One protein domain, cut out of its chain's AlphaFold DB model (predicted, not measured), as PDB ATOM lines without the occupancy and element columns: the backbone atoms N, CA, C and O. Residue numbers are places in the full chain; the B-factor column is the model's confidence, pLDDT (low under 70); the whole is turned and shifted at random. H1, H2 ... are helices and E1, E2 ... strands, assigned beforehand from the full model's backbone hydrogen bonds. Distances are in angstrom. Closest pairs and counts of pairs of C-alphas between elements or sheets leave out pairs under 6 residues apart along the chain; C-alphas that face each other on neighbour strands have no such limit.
ATOM      1  N   LEU A  37     263.084  80.964  69.771       96.94
ATOM      2  CA  LEU A  37     264.418  81.454  69.416       96.94
ATOM      3  C   LEU A  37     264.734  82.804  70.084       96.94
ATOM      4  O   LEU A  37     265.844  82.995  70.574       96.94
ATOM      5  N   MET A  38     263.775  83.737  70.135       97.75
ATOM      6  CA  MET A  38     263.968  85.018  70.831       97.75
ATOM      7  C   MET A  38     264.231  84.801  72.321       97.75
ATOM      8  O   MET A  38     265.185  85.354  72.863       97.75
ATOM      9  N   ASN A  39     263.419  83.965  72.971       97.81
ATOM     10  CA  ASN A  39     263.579  83.650  74.389       97.81
ATOM     11  C   ASN A  39     264.906  82.948  74.680       97.81
ATOM     12  O   ASN A  39     265.585  83.300  75.646       97.81
ATOM     13  N   TYR A  40     265.314  82.018  73.819       97.81
ATOM     14  CA  TYR A  40     266.618  81.375  73.910       97.81
ATOM     15  C   TYR A  40     267.759  82.401  73.826       97.81
ATOM     16  O   TYR A  40     268.612  82.429  74.712       97.81
ATOM     17  N   VAL A  41     267.748  83.289  72.822       98.06
ATOM     18  CA  VAL A  41     268.783  84.329  72.663       98.06
ATOM     19  C   VAL A  41     268.834  85.254  73.880       98.06
ATOM     20  O   VAL A  41     269.919  85.491  74.402       98.06
ATOM     21  N   ILE A  42     267.687  85.711  74.395       98.00
ATOM     22  CA  ILE A  42     267.624  86.548  75.608       98.00
ATOM     23  C   ILE A  42     268.301  85.850  76.793       98.00
ATOM     24  O   ILE A  42     269.120  86.456  77.487       98.00
ATOM     25  N   LEU A  43     267.976  84.577  77.027       98.19
ATOM     26  CA  LEU A  43     268.550  83.811  78.131       98.19
ATOM     27  C   LEU A  43     270.063  83.634  77.970       98.19
ATOM     28  O   LEU A  43     270.803  83.808  78.939       98.19
ATOM     29  N   GLN A  44     270.536  83.327  76.763       98.19
ATOM     30  CA  GLN A  44     271.966  83.154  76.512       98.19
ATOM     31  C   GLN A  44     272.748  84.458  76.661       98.19
ATOM     32  O   GLN A  44     273.832  84.440  77.235       98.19
ATOM     33  N   GLU A  45     272.198  85.597  76.240       98.12
ATOM     34  CA  GLU A  45     272.841  86.902  76.434       98.12
ATOM     35  C   GLU A  45     272.989  87.250  77.924       98.12
ATOM     36  O   GLU A  45     274.021  87.784  78.328       98.12
ATOM     37  N   ILE A  46     272.026  86.874  78.776       98.00
ATOM     38  CA  ILE A  46     272.153  87.023  80.239       98.00
ATOM     39  C   ILE A  46     273.306  86.161  80.777       98.00
ATOM     40  O   ILE A  46     274.122  86.635  81.570       98.00
ATOM     41  N   VAL A  47     273.395  84.899  80.342       98.19
ATOM     42  CA  VAL A  47     274.462  83.974  80.766       98.19
ATOM     43  C   VAL A  47     275.837  84.461  80.298       98.19
ATOM     44  O   VAL A  47     276.798  84.448  81.071       98.19
ATOM     45  N   ILE A  48     275.937  84.918  79.050       97.94
ATOM     46  CA  ILE A  48     277.168  85.456  78.465       97.94
ATOM     47  C   ILE A  48     277.591  86.731  79.196       97.94
ATOM     48  O   ILE A  48     278.757  86.837  79.576       97.94
ATOM     49  N   ALA A  49     276.665  87.651  79.475       97.69
ATOM     50  CA  ALA A  49     276.952  88.873  80.224       97.69
ATOM     51  C   ALA A  49     277.490  88.574  81.633       97.69
ATOM     52  O   ALA A  49     278.477  89.177  82.060       97.69
ATOM     53  N   ALA A  50     276.911  87.594  82.335       98.00
ATOM     54  CA  ALA A  50     277.407  87.168  83.643       98.00
ATOM     55  C   ALA A  50     278.849  86.626  83.566       98.00
ATOM     56  O   ALA A  50     279.698  86.987  84.381       98.00
ATOM     57  N   LYS A  51     279.164  85.816  82.547       98.19
ATOM     58  CA  LYS A  51     280.527  85.305  82.317       98.19
ATOM     59  C   LYS A  51     281.510  86.407  81.917       98.19
ATOM     60  O   LYS A  51     282.648  86.411  82.377       98.19
ATOM     61  N   GLN A  52     281.093  87.364  81.092       97.88
ATOM     62  CA  GLN A  52     281.906  88.534  80.749       97.88
ATOM     63  C   GLN A  52     282.242  89.364  81.993       97.88
ATOM     64  O   GLN A  52     283.382  89.801  82.147       97.88
ATOM     65  N   GLN A  53     281.279  89.534  82.903       97.81
ATOM     66  CA  GLN A  53     281.499  90.217  84.173       97.81
ATOM     67  C   GLN A  53     282.502  89.469  85.064       97.81
ATOM     68  O   GLN A  53     283.365  90.100  85.675       97.81
ATOM     69  N   GLU A  54     282.436  88.137  85.120       98.06
ATOM     70  CA  GLU A  54     283.410  87.315  85.850       98.06
ATOM     71  C   GLU A  54     284.829  87.475  85.278       98.06
ATOM     72  O   GLU A  54     285.776  87.741  86.025       98.06
ATOM     73  N   VAL A  55     284.970  87.422  83.945       98.06
ATOM     74  CA  VAL A  55     286.241  87.695  83.252       98.06
ATOM     75  C   VAL A  55     286.755  89.095  83.585       98.06
ATOM     76  O   VAL A  55     287.946  89.247  83.855       98.06
ATOM     77  N   ALA A  56     285.888  90.111  83.582       97.50
ATOM     78  CA  ALA A  56     286.265  91.485  83.903       97.50
ATOM     79  C   ALA A  56     286.763  91.614  85.352       97.50
ATOM     80  O   ALA A  56     287.823  92.185  85.588       97.50
ATOM     81  N   CYS A  57     286.068  91.001  86.313       97.69
ATOM     82  CA  CYS A  57     286.463  91.004  87.722       97.69
ATOM     83  C   CYS A  57     287.838  90.343  87.947       97.69
ATOM     84  O   CYS A  57     288.706  90.886  88.640       97.69
ATOM     85  N   LEU A  58     288.077  89.187  87.319       97.75
ATOM     86  CA  LEU A  58     289.375  88.509  87.373       97.75
ATOM     87  C   LEU A  58     290.466  89.316  86.657       97.75
ATOM     88  O   LEU A  58     291.602  89.381  87.131       97.75
ATOM     89  N   PHE A  59     290.130  89.967  85.542       98.06
ATOM     90  CA  PHE A  59     291.053  90.844  84.830       98.06
ATOM     91  C   PHE A  59     291.473  92.028  85.702       98.06
ATOM     92  O   PHE A  59     292.670  92.264  85.842       98.06
ATOM     93  N   ASP A  60     290.529  92.697  86.361       96.94
ATOM     94  CA  ASP A  60     290.801  93.809  87.278       96.94
ATOM     95  C   ASP A  60     291.579  93.359  88.517       96.94
ATOM     96  O   ASP A  60     292.382  94.114  89.067       96.94
ATOM     97  N   THR A  61     291.394  92.116  88.958       96.75
ATOM     98  CA  THR A  61     292.198  91.524  90.037       96.75
ATOM     99  C   THR A  61     293.649  91.316  89.599       96.75
ATOM    100  O   THR A  61     294.572  91.512  90.394       96.75
ATOM    101  N   CYS A  62     293.866  90.954  88.331       97.81
ATOM    102  CA  CYS A  62     295.176  90.544  87.843       97.81
ATOM    103  C   CYS A  62     295.995  91.594  87.116       97.81
ATOM    104  O   CYS A  62     297.228  91.528  87.143       97.81
ATOM    105  N   TYR A  63     295.346  92.573  86.505       98.06
ATOM    106  CA  TYR A  63     295.994  93.547  85.651       98.06
ATOM    107  C   TYR A  63     295.632  94.973  86.044       98.06
ATOM    108  O   TYR A  63     294.585  95.255  86.621       98.06
ATOM    109  N   GLU A  64     296.538  95.888  85.733       97.94
ATOM    110  CA  GLU A  64     296.317  97.324  85.821       97.94
ATOM    111  C   GLU A  64     297.046  98.039  84.697       97.94
ATOM    112  O   GLU A  64     298.099  97.604  84.226       97.94
ATOM    113  N   TYR A  65     296.491  99.171  84.288       97.19
ATOM    114  CA  TYR A  65     297.159 100.077  83.375       97.19
ATOM    115  C   TYR A  65     298.077 101.010  84.164       97.19
ATOM    116  O   TYR A  65     297.640 101.673  85.104       97.19
ATOM    117  N   ARG A  66     299.352 101.072  83.776       96.88
ATOM    118  CA  ARG A  66     300.336 102.000  84.338       96.88
ATOM    119  C   ARG A  66     300.832 102.949  83.263       96.88
ATOM    120  O   ARG A  66     301.158 102.531  82.155       96.88
ATOM    121  N   THR A  67     300.940 104.220  83.617       97.06
ATOM    122  CA  THR A  67     301.571 105.225  82.765       97.06
ATOM    123  C   THR A  67     303.083 105.150  82.954       97.06
ATOM    124  O   THR A  67     303.589 105.422  84.041       97.06
ATOM    125  N   VAL A  68     303.809 104.772  81.903       96.44
ATOM    126  CA  VAL A  68     305.276 104.729  81.884       96.44
ATOM    127  C   VAL A  68     305.827 105.890  81.069       96.44
ATOM    128  O   VAL A  68     305.317 106.223  80.000       96.44
ATOM    129  N   TYR A  69     306.875 106.522  81.587       96.31
ATOM    130  CA  TYR A  69     307.611 107.563  80.879       96.31
ATOM    131  C   TYR A  69     308.516 106.922  79.821       96.31
ATOM    132  O   TYR A  69     309.367 106.099  80.153       96.31
ATOM    133  N   LEU A  70     308.328 107.299  78.555       95.44
ATOM    134  CA  LEU A  70     309.099 106.778  77.422       95.44
ATOM    135  C   LEU A  70     310.281 107.672  77.023       95.44
ATOM    136  O   LEU A  70     311.112 107.256  76.219       95.44
ATOM    137  N   GLY A  71     310.367 108.894  77.553       95.00
ATOM    138  CA  GLY A  71     311.399 109.863  77.183       95.00
ATOM    139  C   GLY A  71     310.821 111.232  76.839       95.00
ATOM    140  O   GLY A  71     309.751 111.606  77.318       95.00
ATOM    141  N   ARG A  72     311.542 111.993  76.009       97.19
ATOM    142  CA  ARG A  72     311.117 113.311  75.513       97.19
ATOM    143  C   ARG A  72     311.265 113.408  73.999       97.19
ATOM    144  O   ARG A  72     312.282 112.970  73.468       97.19
ATOM    145  N   ILE A  73     310.314 114.064  73.335       95.62
ATOM    146  CA  ILE A  73     310.467 114.596  71.969       95.62
ATOM    147  C   ILE A  73     310.266 116.108  72.057       95.62
ATOM    148  O   ILE A  73     309.329 116.566  72.694       95.62
ATOM    149  N   HIS A  74     311.184 116.894  71.485       95.06
ATOM    150  CA  HIS A  74     311.144 118.367  71.535       95.06
ATOM    151  C   HIS A  74     310.951 118.958  72.946       95.06
ATOM    152  O   HIS A  74     310.294 119.976  73.121       95.06
ATOM    153  N   ASN A  75     311.568 118.333  73.957       94.81
ATOM    154  CA  ASN A  75     311.460 118.703  75.373       94.81
ATOM    155  C   ASN A  75     310.086 118.440  76.028       94.81
ATOM    156  O   ASN A  75     309.925 118.719  77.215       94.81
ATOM    157  N   GLU A  76     309.139 117.829  75.316       93.44
ATOM    158  CA  GLU A  76     307.860 117.383  75.869       93.44
ATOM    159  C   GLU A  76     307.959 115.931  76.358       93.44
ATOM    160  O   GLU A  76     308.481 115.076  75.633       93.44
ATOM    161  N   PRO A  77     307.512 115.623  77.591       95.75
ATOM    162  CA  PRO A  77     307.541 114.264  78.110       95.75
ATOM    163  C   PRO A  77     306.524 113.387  77.379       95.75
ATOM    164  O   PRO A  77     305.352 113.735  77.260       95.75
ATOM    165  N   ILE A  78     306.973 112.214  76.944       96.44
ATOM    166  CA  ILE A  78     306.114 111.206  76.332       96.44
ATOM    167  C   ILE A  78     305.798 110.150  77.367       96.44
ATOM    168  O   ILE A  78     306.689 109.571  77.995       96.44
ATOM    169  N   TYR A  79     304.512 109.866  77.484       96.00
ATOM    170  CA  TYR A  79     303.992 108.802  78.313       96.00
ATOM    171  C   TYR A  79     303.301 107.761  77.444       96.00
ATOM    172  O   TYR A  79     302.726 108.081  76.405       96.00
ATOM    173  N   SER A  80     303.341 106.512  77.886       95.94
ATOM    174  CA  SER A  80     302.549 105.434  77.308       95.94
ATOM    175  C   SER A  80     301.836 104.678  78.412       95.94
ATOM    176  O   SER A  80     302.378 104.480  79.498       95.94
ATOM    177  N   THR A  81     300.605 104.273  78.135       96.81
ATOM    178  CA  THR A  81     299.832 103.425  79.031       96.81
ATOM    179  C   THR A  81     300.137 101.975  78.687       96.81
ATOM    180  O   THR A  81     299.805 101.508  77.599       96.81
ATOM    181  N   VAL A  82     300.765 101.257  79.613       96.56
ATOM    182  CA  VAL A  82     301.087  99.835  79.466       96.56
ATOM    183  C   VAL A  82     300.228  99.004  80.407       96.56
ATOM    184  O   VAL A  82     299.975  99.394  81.546       96.56
ATOM    185  N   LEU A  83     299.770  97.847  79.934       97.31
ATOM    186  CA  LEU A  83     299.083  96.869  80.768       97.31
ATOM    187  C   LEU A  83     300.126  96.055  81.544       97.31
ATOM    188  O   LEU A  83     300.988  95.410  80.946       97.31
ATOM    189  N   CYS A  84     300.051  96.069  82.870       96.88
ATOM    190  CA  CYS A  84     300.954  95.339  83.756       96.88
ATOM    191  C   CYS A  84     300.180  94.352  84.631       96.88
ATOM    192  O   CYS A  84     299.050  94.615  85.033       96.88
ATOM    193  N   ARG A  85     300.812  93.226  84.978       97.38
ATOM    194  CA  ARG A  85     300.312  92.326  86.025       97.38
ATOM    195  C   ARG A  85     300.485  92.998  87.390       97.38
ATOM    196  O   ARG A  85     301.570  93.497  87.695       97.38
ATOM    197  N   LYS A  86     299.446  92.974  88.225       97.88
ATOM    198  CA  LYS A  86     299.516  93.442  89.616       97.88
ATOM    199  C   LYS A  86     300.434  92.539  90.435       97.88
ATOM    200  O   LYS A  86     300.385  91.319  90.304       97.88
ATOM    201  N   ALA A  87     301.211  93.126  91.345       97.50
ATOM    202  CA  ALA A  87     302.094  92.366  92.237       97.50
ATOM    203  C   ALA A  87     301.330  91.378  93.142       97.50
ATOM    204  O   ALA A  87     301.890  90.371  93.564       97.50
ATOM    205  N   SER A  88     300.051  91.652  93.421       97.12
ATOM    206  CA  SER A  88     299.164  90.801  94.219       97.12
ATOM    207  C   SER A  88     298.575  89.606  93.461       97.12
ATOM    208  O   SER A  88     298.051  88.702  94.102       97.12
ATOM    209  N   CYS A  89     298.617  89.595  92.125       97.88
ATOM    210  CA  CYS A  89     298.024  88.522  91.325       97.88
ATOM    211  C   CYS A  89     298.935  87.299  91.325       97.88
ATOM    212  O   CYS A  89     300.090  87.380  90.898       97.88
ATOM    213  N   MET A  90     298.418  86.155  91.762       98.00
ATOM    214  CA  MET A  90     299.122  84.874  91.776       98.00
ATOM    215  C   MET A  90     298.901  84.105  90.468       98.00
ATOM    216  O   MET A  90     297.968  84.380  89.717       98.00
ATOM    217  N   ASP A  91     299.738  83.104  90.188       97.56
ATOM    218  CA  ASP A  91     299.609  82.309  88.955       97.56
ATOM    219  C   ASP A  91     298.274  81.553  88.892       97.56
ATOM    220  O   ASP A  91     297.698  81.402  87.817       97.56
ATOM    221  N   LYS A  92     297.726  81.165  90.052       97.56
ATOM    222  CA  LYS A  92     296.380  80.582  90.142       97.56
ATOM    223  C   LYS A  92     295.277  81.538  89.666       97.56
ATOM    224  O   LYS A  92     294.298  81.075  89.096       97.56
ATOM    225  N   ASP A  93     295.438  82.847  89.868       96.75
ATOM    226  CA  ASP A  93     294.436  83.846  89.481       96.75
ATOM    227  C   ASP A  93     294.492  84.080  87.962       96.75
ATOM    228  O   ASP A  93     293.461  84.213  87.304       96.75
ATOM    229  N   ILE A  94     295.698  84.028  87.380       97.62
ATOM    230  CA  ILE A  94     295.887  84.030  85.921       97.62
ATOM    231  C   ILE A  94     295.262  82.786  85.297       97.62
ATOM    232  O   ILE A  94     294.567  82.905  84.289       97.62
ATOM    233  N   GLN A  95     295.491  81.609  85.884       98.06
ATOM    234  CA  GLN A  95     294.888  80.374  85.393       98.06
ATOM    235  C   GLN A  95     293.357  80.455  85.455       98.06
ATOM    236  O   GLN A  95     292.701  80.181  84.455       98.06
ATOM    237  N   ALA A  96     292.793  80.938  86.567       98.00
ATOM    238  CA  ALA A  96     291.352  81.148  86.701       98.00
ATOM    239  C   ALA A  96     290.800  82.111  85.635       98.00
ATOM    240  O   ALA A  96     289.767  81.836  85.030       98.00
ATOM    241  N   LEU A  97     291.506  83.210  85.340       98.00
ATOM    242  CA  LEU A  97     291.127  84.124  84.259       98.00
ATOM    243  C   LEU A  97     291.150  83.435  82.886       98.00
ATOM    244  O   LEU A  97     290.264  83.674  82.063       98.00
ATOM    245  N   GLN A  98     292.164  82.615  82.607       98.31
ATOM    246  CA  GLN A  98     292.269  81.879  81.344       98.31
ATOM    247  C   GLN A  98     291.153  80.843  81.197       98.31
ATOM    248  O   GLN A  98     290.539  80.760  80.132       98.31
ATOM    249  N   ASP A  99     290.855  80.109  82.267       98.25
ATOM    250  CA  ASP A  99     289.772  79.129  82.302       98.25
ATOM    251  C   ASP A  99     288.414  79.820  82.111       98.25
ATOM    252  O   ASP A  99     287.640  79.422  81.242       98.25
ATOM    253  N   CYS A 100     288.169  80.940  82.799       97.75
ATOM    254  CA  CYS A 100     286.943  81.727  82.650       97.75
ATOM    255  C   CYS A 100     286.770  82.268  81.214       97.75
ATOM    256  O   CYS A 100     285.686  82.184  80.633       97.75
ATOM    257  N   LYS A 101     287.851  82.745  80.577       98.12
ATOM    258  CA  LYS A 101     287.832  83.160  79.160       98.12
ATOM    259  C   LYS A 101     287.509  82.002  78.218       98.12
ATOM    260  O   LYS A 101     286.755  82.182  77.261       98.12
ATOM    261  N   LYS A 102     288.076  80.821  78.473       98.25
ATOM    262  CA  LYS A 102     287.800  79.612  77.690       98.25
ATOM    263  C   LYS A 102     286.344  79.176  77.843       98.25
ATOM    264  O   LYS A 102     285.710  78.841  76.845       98.25
ATOM    265  N   ASP A 103     285.808  79.234  79.055       98.19
ATOM    266  CA  ASP A 103     284.415  78.900  79.343       98.19
ATOM    267  C   ASP A 103     283.438  79.892  78.702       98.19
ATOM    268  O   ASP A 103     282.410  79.481  78.166       98.19
ATOM    269  N   LEU A 104     283.762  81.189  78.701       97.81
ATOM    270  CA  LEU A 104     283.009  82.209  77.968       97.81
ATOM    271  C   LEU A 104     283.001  81.919  76.457       97.81
ATOM    272  O   LEU A 104     281.937  81.913  75.841       97.81
ATOM    273  N   ALA A 105     284.159  81.611  75.867       97.81
ATOM    274  CA  ALA A 105     284.256  81.253  74.450       97.81
ATOM    275  C   ALA A 105     283.461  79.980  74.107       97.81
ATOM    276  O   ALA A 105     282.758  79.937  73.098       97.81
ATOM    277  N   ALA A 106     283.523  78.958  74.966       98.00
ATOM    278  CA  ALA A 106     282.739  77.738  74.809       98.00
ATOM    279  C   ALA A 106     281.229  78.005  74.908       98.00
ATOM    280  O   ALA A 106     280.460  77.426  74.138       98.00
ATOM    281  N   CYS A 107     280.809  78.905  75.805       97.88
ATOM    282  CA  CYS A 107     279.420  79.344  75.930       97.88
ATOM    283  C   CYS A 107     278.931  79.973  74.620       97.88
ATOM    284  O   CYS A 107     277.982  79.467  74.032       97.88
ATOM    285  N   MET A 108     279.641  80.984  74.103       97.94
ATOM    286  CA  MET A 108     279.287  81.656  72.843       97.94
ATOM    287  C   MET A 108     279.253  80.679  71.657       97.94
ATOM    288  O   MET A 108     278.322  80.701  70.854       97.94
ATOM    289  N   SER A 109     280.230  79.768  71.568       97.81
ATOM    290  CA  SER A 109     280.259  78.742  70.520       97.81
ATOM    291  C   SER A 109     279.075  77.777  70.609       97.81
ATOM    292  O   SER A 109     278.539  77.391  69.573       97.81
ATOM    293  N   THR A 110     278.680  77.369  71.817       98.19
ATOM    294  CA  THR A 110     277.526  76.479  72.020       98.19
ATOM    295  C   THR A 110     276.237  77.195  71.633       98.19
ATOM    296  O   THR A 110     275.429  76.633  70.906       98.19
ATOM    297  N   THR A 111     276.096  78.470  72.005       98.19
ATOM    298  CA  THR A 111     274.945  79.290  71.618       98.19
ATOM    299  C   THR A 111     274.775  79.385  70.102       98.19
ATOM    300  O   THR A 111     273.664  79.246  69.599       98.19
ATOM    301  N   VAL A 112     275.864  79.566  69.348       98.50
ATOM    302  CA  VAL A 112     275.810  79.573  67.875       98.50
ATOM    303  C   VAL A 112     275.374  78.210  67.316       98.50
ATOM    304  O   VAL A 112     274.574  78.164  66.383       98.50
ATOM    305  N   ILE A 113     275.857  77.100  67.885       98.19
ATOM    306  CA  ILE A 113     275.440  75.743  67.484       98.19
ATOM    307  C   ILE A 113     273.939  75.549  67.713       98.19
ATOM    308  O   ILE A 113     273.243  75.064  66.822       98.19
ATOM    309  N   ASP A 114     273.436  75.965  68.871       97.81
ATOM    310  CA  ASP A 114     272.023  75.836  69.211       97.81
ATOM    311  C   ASP A 114     271.148  76.711  68.303       97.81
ATOM    312  O   ASP A 114     270.124  76.244  67.811       97.81
ATOM    313  N   ILE A 115     271.570  77.942  67.982       97.69
ATOM    314  CA  ILE A 115     270.877  78.796  66.998       97.69
ATOM    315  C   ILE A 115     270.788  78.097  65.641       97.69
ATOM    316  O   ILE A 115     269.717  78.075  65.036       97.69
ATOM    317  N   ASN A 116     271.878  77.479  65.175       97.06
ATOM    318  CA  ASN A 116     271.861  76.712  63.930       97.06
ATOM    319  C   ASN A 116     270.846  75.559  63.996       97.06
ATOM    320  O   ASN A 116     270.166  75.289  63.007       97.06
ATOM    321  N   ALA A 117     270.717  74.902  65.154       96.38
ATOM    322  CA  ALA A 117     269.726  73.852  65.368       96.38
ATOM    323  C   ALA A 117     268.287  74.399  65.349       96.38
ATOM    324  O   ALA A 117     267.435  73.810  64.686       96.38
ATOM    325  N   PHE A 118     268.022  75.552  65.978       96.19
ATOM    326  CA  PHE A 118     266.728  76.243  65.888       96.19
ATOM    327  C   PHE A 118     266.364  76.576  64.438       96.19
ATOM    328  O   PHE A 118     265.243  76.310  64.002       96.19
ATOM    329  N   VAL A 119     267.306  77.127  63.667       95.88
ATOM    330  CA  VAL A 119     267.074  77.457  62.252       95.88
ATOM    331  C   VAL A 119     266.794  76.196  61.436       95.88
ATOM    332  O   VAL A 119     265.828  76.165  60.675       95.88
ATOM    333  N   ALA A 120     267.581  75.133  61.628       95.38
ATOM    334  CA  ALA A 120     267.375  73.850  60.953       95.38
ATOM    335  C   ALA A 120     266.020  73.206  61.298       95.38
ATOM    336  O   ALA A 120     265.430  72.533  60.455       95.38
ATOM    337  N   ALA A 121     265.510  73.446  62.509       94.69
ATOM    338  CA  ALA A 121     264.183  73.022  62.948       94.69
ATOM    339  C   ALA A 121     263.036  73.919  62.431       94.69
ATOM    340  O   ALA A 121     261.874  73.644  62.717       94.69
ATOM    341  N   GLY A 122     263.333  74.971  61.659       94.88
ATOM    342  CA  GLY A 122     262.328  75.854  61.064       94.88
ATOM    343  C   GLY A 122     261.923  77.045  61.936       94.88
ATOM    344  O   GLY A 122     260.815  77.558  61.777       94.88
ATOM    345  N   ALA A 123     262.788  77.505  62.847       95.19
ATOM    346  CA  ALA A 123     262.519  78.695  63.653       95.19
ATOM    347  C   ALA A 123     262.156  79.922  62.792       95.19
ATOM    348  O   ALA A 123     262.771  80.205  61.761       95.19
ATOM    349  N   GLN A 124     261.166  80.699  63.243       94.75
ATOM    350  CA  GLN A 124     260.689  81.880  62.523       94.75
ATOM    351  C   GLN A 124     261.663  83.064  62.649       94.75
ATOM    352  O   GLN A 124     261.590  83.864  63.581       94.75
ATOM    353  N   LEU A 125     262.546  83.222  61.661       95.06
ATOM    354  CA  LEU A 125     263.577  84.271  61.643       95.06
ATOM    355  C   LEU A 125     263.045  85.691  61.404       95.06
ATOM    356  O   LEU A 125     263.720  86.668  61.716       95.06
ATOM    357  N   LYS A 126     261.843  85.811  60.833       95.75
ATOM    358  CA  LYS A 126     261.194  87.094  60.508       95.75
ATOM    359  C   LYS A 126     260.109  87.489  61.512       95.75
ATOM    360  O   LYS A 126     259.337  88.399  61.234       95.75
ATOM    361  N   ALA A 127     259.998  86.771  62.628       95.06
ATOM    362  CA  ALA A 127     258.997  87.071  63.636       95.06
ATOM    363  C   ALA A 127     259.298  88.406  64.330       95.06
ATOM    364  O   ALA A 127     260.457  88.763  64.555       95.06
ATOM    365  N   TYR A 128     258.224  89.095  64.700       96.31
ATOM    366  CA  TYR A 128     258.237  90.285  65.542       96.31
ATOM    367  C   TYR A 128     257.446  89.990  66.805       96.31
ATOM    368  O   TYR A 128     256.413  89.327  66.714       96.31
ATOM    369  N   ASP A 129     257.907  90.460  67.956       97.00
ATOM    370  CA  ASP A 129     257.135  90.394  69.197       97.00
ATOM    371  C   ASP A 129     256.031  91.473  69.255       97.00
ATOM    372  O   ASP A 129     255.850  92.251  68.314       97.00
ATOM    373  N   HIS A 130     255.283  91.546  70.364       97.19
ATOM    374  CA  HIS A 130     254.218  92.547  70.535       97.19
ATOM    375  C   HIS A 130     254.723  94.003  70.528       97.19
ATOM    376  O   HIS A 130     253.933  94.922  70.319       97.19
ATOM    377  N   ALA A 131     256.020  94.226  70.749       95.94
ATOM    378  CA  ALA A 131     256.659  95.537  70.714       95.94
ATOM    379  C   ALA A 131     257.318  95.846  69.354       95.94
ATOM    380  O   ALA A 131     257.925  96.906  69.200       95.94
ATOM    381  N   GLY A 132     257.198  94.956  68.364       94.88
ATOM    382  CA  GLY A 132     257.816  95.122  67.051       94.88
ATOM    383  C   GLY A 132     259.313  94.806  67.026       94.88
ATOM    384  O   GLY A 132     259.992  95.185  66.073       94.88
ATOM    385  N   ASN A 133     259.848  94.118  68.038       95.50
ATOM    386  CA  ASN A 133     261.245  93.696  68.057       95.50
ATOM    387  C   ASN A 133     261.429  92.351  67.352       95.50
ATOM    388  O   ASN A 133     260.636  91.424  67.507       95.50
ATOM    389  N   THR A 134     262.541  92.229  66.637       96.06
ATOM    390  CA  THR A 134     263.052  90.967  66.093       96.06
ATOM    391  C   THR A 134     264.028  90.308  67.074       96.06
ATOM    392  O   THR A 134     264.439  90.905  68.070       96.06
ATOM    393  N   VAL A 135     264.494  89.097  66.757       97.56
ATOM    394  CA  VAL A 135     265.560  88.435  67.528       97.56
ATOM    395  C   VAL A 135     266.857  89.261  67.591       97.56
ATOM    396  O   VAL A 135     267.549  89.227  68.607       97.56
ATOM    397  N   LEU A 136     267.168  90.075  66.570       96.94
ATOM    398  CA  LEU A 136     268.379  90.911  66.577       96.94
ATOM    399  C   LEU A 136     268.332  92.018  67.630       96.94
ATOM    400  O   LEU A 136     269.383  92.432  68.113       96.94
ATOM    401  N   ASN A 137     267.144  92.494  68.012       95.38
ATOM    402  CA  ASN A 137     267.001  93.530  69.037       95.38
ATOM    403  C   ASN A 137     267.484  93.034  70.414       95.38
ATOM    404  O   ASN A 137     267.978  93.825  71.227       95.38
ATOM    405  N   TYR A 138     267.389  91.722  70.642       96.44
ATOM    406  CA  TYR A 138     267.805  91.047  71.869       96.44
ATOM    407  C   TYR A 138     269.275  90.622  71.875       96.44
ATOM    408  O   TYR A 138     269.824  90.356  72.938       96.44
ATOM    409  N   CYS A 139     269.929  90.619  70.715       95.88
ATOM    410  CA  CYS A 139     271.327  90.246  70.568       95.88
ATOM    411  C   CYS A 139     272.269  91.377  71.027       95.88
ATOM    412  O   CYS A 139     272.101  92.539  70.646       95.88
ATOM    413  N   LYS A 140     273.283  91.033  71.825       96.69
ATOM    414  CA  LYS A 140     274.357  91.907  72.336       96.69
ATOM    415  C   LYS A 140     275.754  91.324  72.116       96.69
ATOM    416  O   LYS A 140     276.734  92.054  72.217       96.69
ATOM    417  N   THR A 141     275.845  90.056  71.729       97.81
ATOM    418  CA  THR A 141     277.097  89.380  71.390       97.81
ATOM    419  C   THR A 141     277.288  89.322  69.872       97.81
ATOM    420  O   THR A 141     276.388  88.912  69.139       97.81
ATOM    421  N   TYR A 142     278.459  89.731  69.373       96.62
ATOM    422  CA  TYR A 142     278.708  89.860  67.930       96.62
ATOM    423  C   TYR A 142     278.653  88.513  67.196       96.62
ATOM    424  O   TYR A 142     278.137  88.427  66.084       96.62
ATOM    425  N   GLU A 143     279.144  87.446  67.822       97.50
ATOM    426  CA  GLU A 143     279.129  86.085  67.285       97.50
ATOM    427  C   GLU A 143     277.696  85.583  67.065       97.50
ATOM    428  O   GLU A 143     277.398  85.000  66.022       97.50
ATOM    429  N   ILE A 144     276.799  85.869  68.015       98.12
ATOM    430  CA  ILE A 144     275.369  85.551  67.918       98.12
ATOM    431  C   ILE A 144     274.727  86.380  66.804       98.12
ATOM    432  O   ILE A 144     274.026  85.835  65.951       98.12
ATOM    433  N   TYR A 145     275.011  87.685  66.771       97.69
ATOM    434  CA  TYR A 145     274.493  88.599  65.755       97.69
ATOM    435  C   TYR A 145     274.860  88.122  64.352       97.69
ATOM    436  O   TYR A 145     274.000  88.018  63.478       97.69
ATOM    437  N   LYS A 146     276.137  87.788  64.153       96.94
ATOM    438  CA  LYS A 146     276.648  87.310  62.874       96.94
ATOM    439  C   LYS A 146     275.969  86.007  62.457       96.94
ATOM    440  O   LYS A 146     275.498  85.927  61.330       96.94
ATOM    441  N   ALA A 147     275.851  85.035  63.364       97.69
ATOM    442  CA  ALA A 147     275.175  83.774  63.069       97.69
ATOM    443  C   ALA A 147     273.713  83.986  62.634       97.69
ATOM    444  O   ALA A 147     273.266  83.395  61.656       97.69
ATOM    445  N   LEU A 148     272.974  84.864  63.317       97.69
ATOM    446  CA  LEU A 148     271.590  85.193  62.962       97.69
ATOM    447  C   LEU A 148     271.487  85.862  61.580       97.69
ATOM    448  O   LEU A 148     270.611  85.510  60.789       97.69
ATOM    449  N   ILE A 149     272.386  86.800  61.265       96.94
ATOM    450  CA  ILE A 149     272.445  87.446  59.945       96.94
ATOM    451  C   ILE A 149     272.788  86.437  58.843       96.94
ATOM    452  O   ILE A 149     272.146  86.459  57.793       96.94
ATOM    453  N   ASP A 150     273.737  85.531  59.089       97.19
ATOM    454  CA  ASP A 150     274.146  84.494  58.132       97.19
ATOM    455  C   ASP A 150     272.983  83.537  57.785       97.19
ATOM    456  O   ASP A 150     272.933  82.995  56.681       97.19
ATOM    457  N   HIS A 151     271.997  83.394  58.681       97.19
ATOM    458  CA  HIS A 151     270.754  82.644  58.444       97.19
ATOM    459  C   HIS A 151     269.619  83.465  57.815       97.19
ATOM    460  O   HIS A 151     268.522  82.951  57.602       97.19
ATOM    461  N   GLY A 152     269.853  84.734  57.481       95.00
ATOM    462  CA  GLY A 152     268.875  85.575  56.791       95.00
ATOM    463  C   GLY A 152     267.820  86.201  57.703       95.00
ATOM    464  O   GLY A 152     266.727  86.541  57.234       95.00
ATOM    465  N   VAL A 153     268.122  86.381  58.995       94.81
ATOM    466  CA  VAL A 153     267.311  87.250  59.859       94.81
ATOM    467  C   VAL A 153     267.289  88.668  59.261       94.81
ATOM    468  O   VAL A 153     268.346  89.173  58.868       94.81
ATOM    469  N   PRO A 154     266.116  89.330  59.152       91.50
ATOM    470  CA  PRO A 154     266.018  90.653  58.546       91.50
ATOM    471  C   PRO A 154     266.963  91.659  59.194       91.50
ATOM    472  O   PRO A 154     267.010  91.790  60.415       91.50
ATOM    473  N   PHE A 155     267.692  92.396  58.359       88.50
ATOM    474  CA  PHE A 155     268.641  93.401  58.814       88.50
ATOM    475  C   PHE A 155     267.943  94.478  59.664       88.50
ATOM    476  O   PHE A 155     266.878  94.986  59.306       88.50
TER     477      PHE A 155
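Overview. This is residues 37 to 155 of the 250 residues of an uncharacterized protein of Candidatus Dependentiae bacterium (ex Spumella elongata CCAP 955/1) (UniProt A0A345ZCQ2). A two-stranded hairpin, E1 and E2, reaches away from one end of a pair of long helices, H1 and H2, which lie side by side and run opposite ways. Near the other end of that pair two short helices pack on it, H3 on H1 and H4 on H2. The printed part has 119 residues with four named helices and two named strands, in the order H1, E1, E2, H2, H3, H4 along the chain, and the sheet has the order E1 - E2, antiparallel. The class is mixed, helices and strands, with 69 residues in the helices and 21 in the strands. The whole is only just extended, close to loose, with a radius of gyration of the C-alphas of 20.7 A, and its elongated outline spans 64 by 40 by 23 A.

Arrangement. Begin with the sheet, where E1, residues 63 to 73, and E2, residues 76 to 85, form a hairpin. They are antiparallel, with 156 degrees between their N-to-C directions. Near its open end look for N 64 and O 84, 2.9 A apart and within hydrogen-bond range; near its turn, N 76 and O 73 are also within range at 2.9 A. The C-alphas of Thr 67 and Thr 81 face each other at 4.5 A. Step back along the chain from Tyr 63 and you are in H1, residues 37 to 62, whose closest C-alpha to E2 is that of Cys 62, 5.7 A from that of Arg 85. H1 touches H2, residues 91 to 120, and the closest C-alphas are those of Leu 58 and Leu 97, 5.7 A apart. These two helices run opposite ways at a shallow tilt of 12 degrees. With residues 37 to 45 alone, H1 touches H3, residues 135 to 138; the closest C-alphas are those of Met 38 and Val 135, 5.0 A apart. With residues 108 to 116 alone, H2 touches H4, residues 142 to 150; the closest C-alphas are those of Val 112 and Ile 144, 6.0 A apart. H2 and H4 run the same way at a shallow tilt of 17 degrees. H3 and H4 are close but not clearly touching, with the C-alphas of Leu 136 and Tyr 145 closest at 6.6 A. H1 and H4 are only just apart, at 8.2 A, and H2 and H3 are apart. E1 is apart from H2, H3 and H4, and E2 is apart from H3 and H4. In H1, H2 and H4 every O i to N i+4 pair is within hydrogen-bond range, while H3 is too short for such a pair.

Along the chain. Find C-alpha 63 at (295.994, 93.547, 85.651), where E1 begins; it runs 29.0 A to C-alpha 73. E2 returns over 28.1 A from C-alpha 76 to C-alpha 85. H1 begins at C-alpha 37, at (264.418, 81.454, 69.416), and measures 37.0 A to C-alpha 62. H2 is the longest helix, 43.5 A from C-alpha 91 to C-alpha 120. H3 has four residues and measures 5.5 A, and H4 measures 12.1 A, ending with C-alpha 150 at (274.146, 84.494, 58.132).

Size, cuts and confidence. Look for the two C-alphas farthest apart at Asn 75, between the strands, and Ala 121, just after H2; they are 66.9 A apart. The first and last printed C-alphas, those of Leu 37 and Phe 155, are 16.5 A apart. The printed part has no cut. The link from H2 to H3, residues 121 to 134, is long, and the other links are tight. The mean pLDDT of the printed part is 96.9, and no printed residue is under 70.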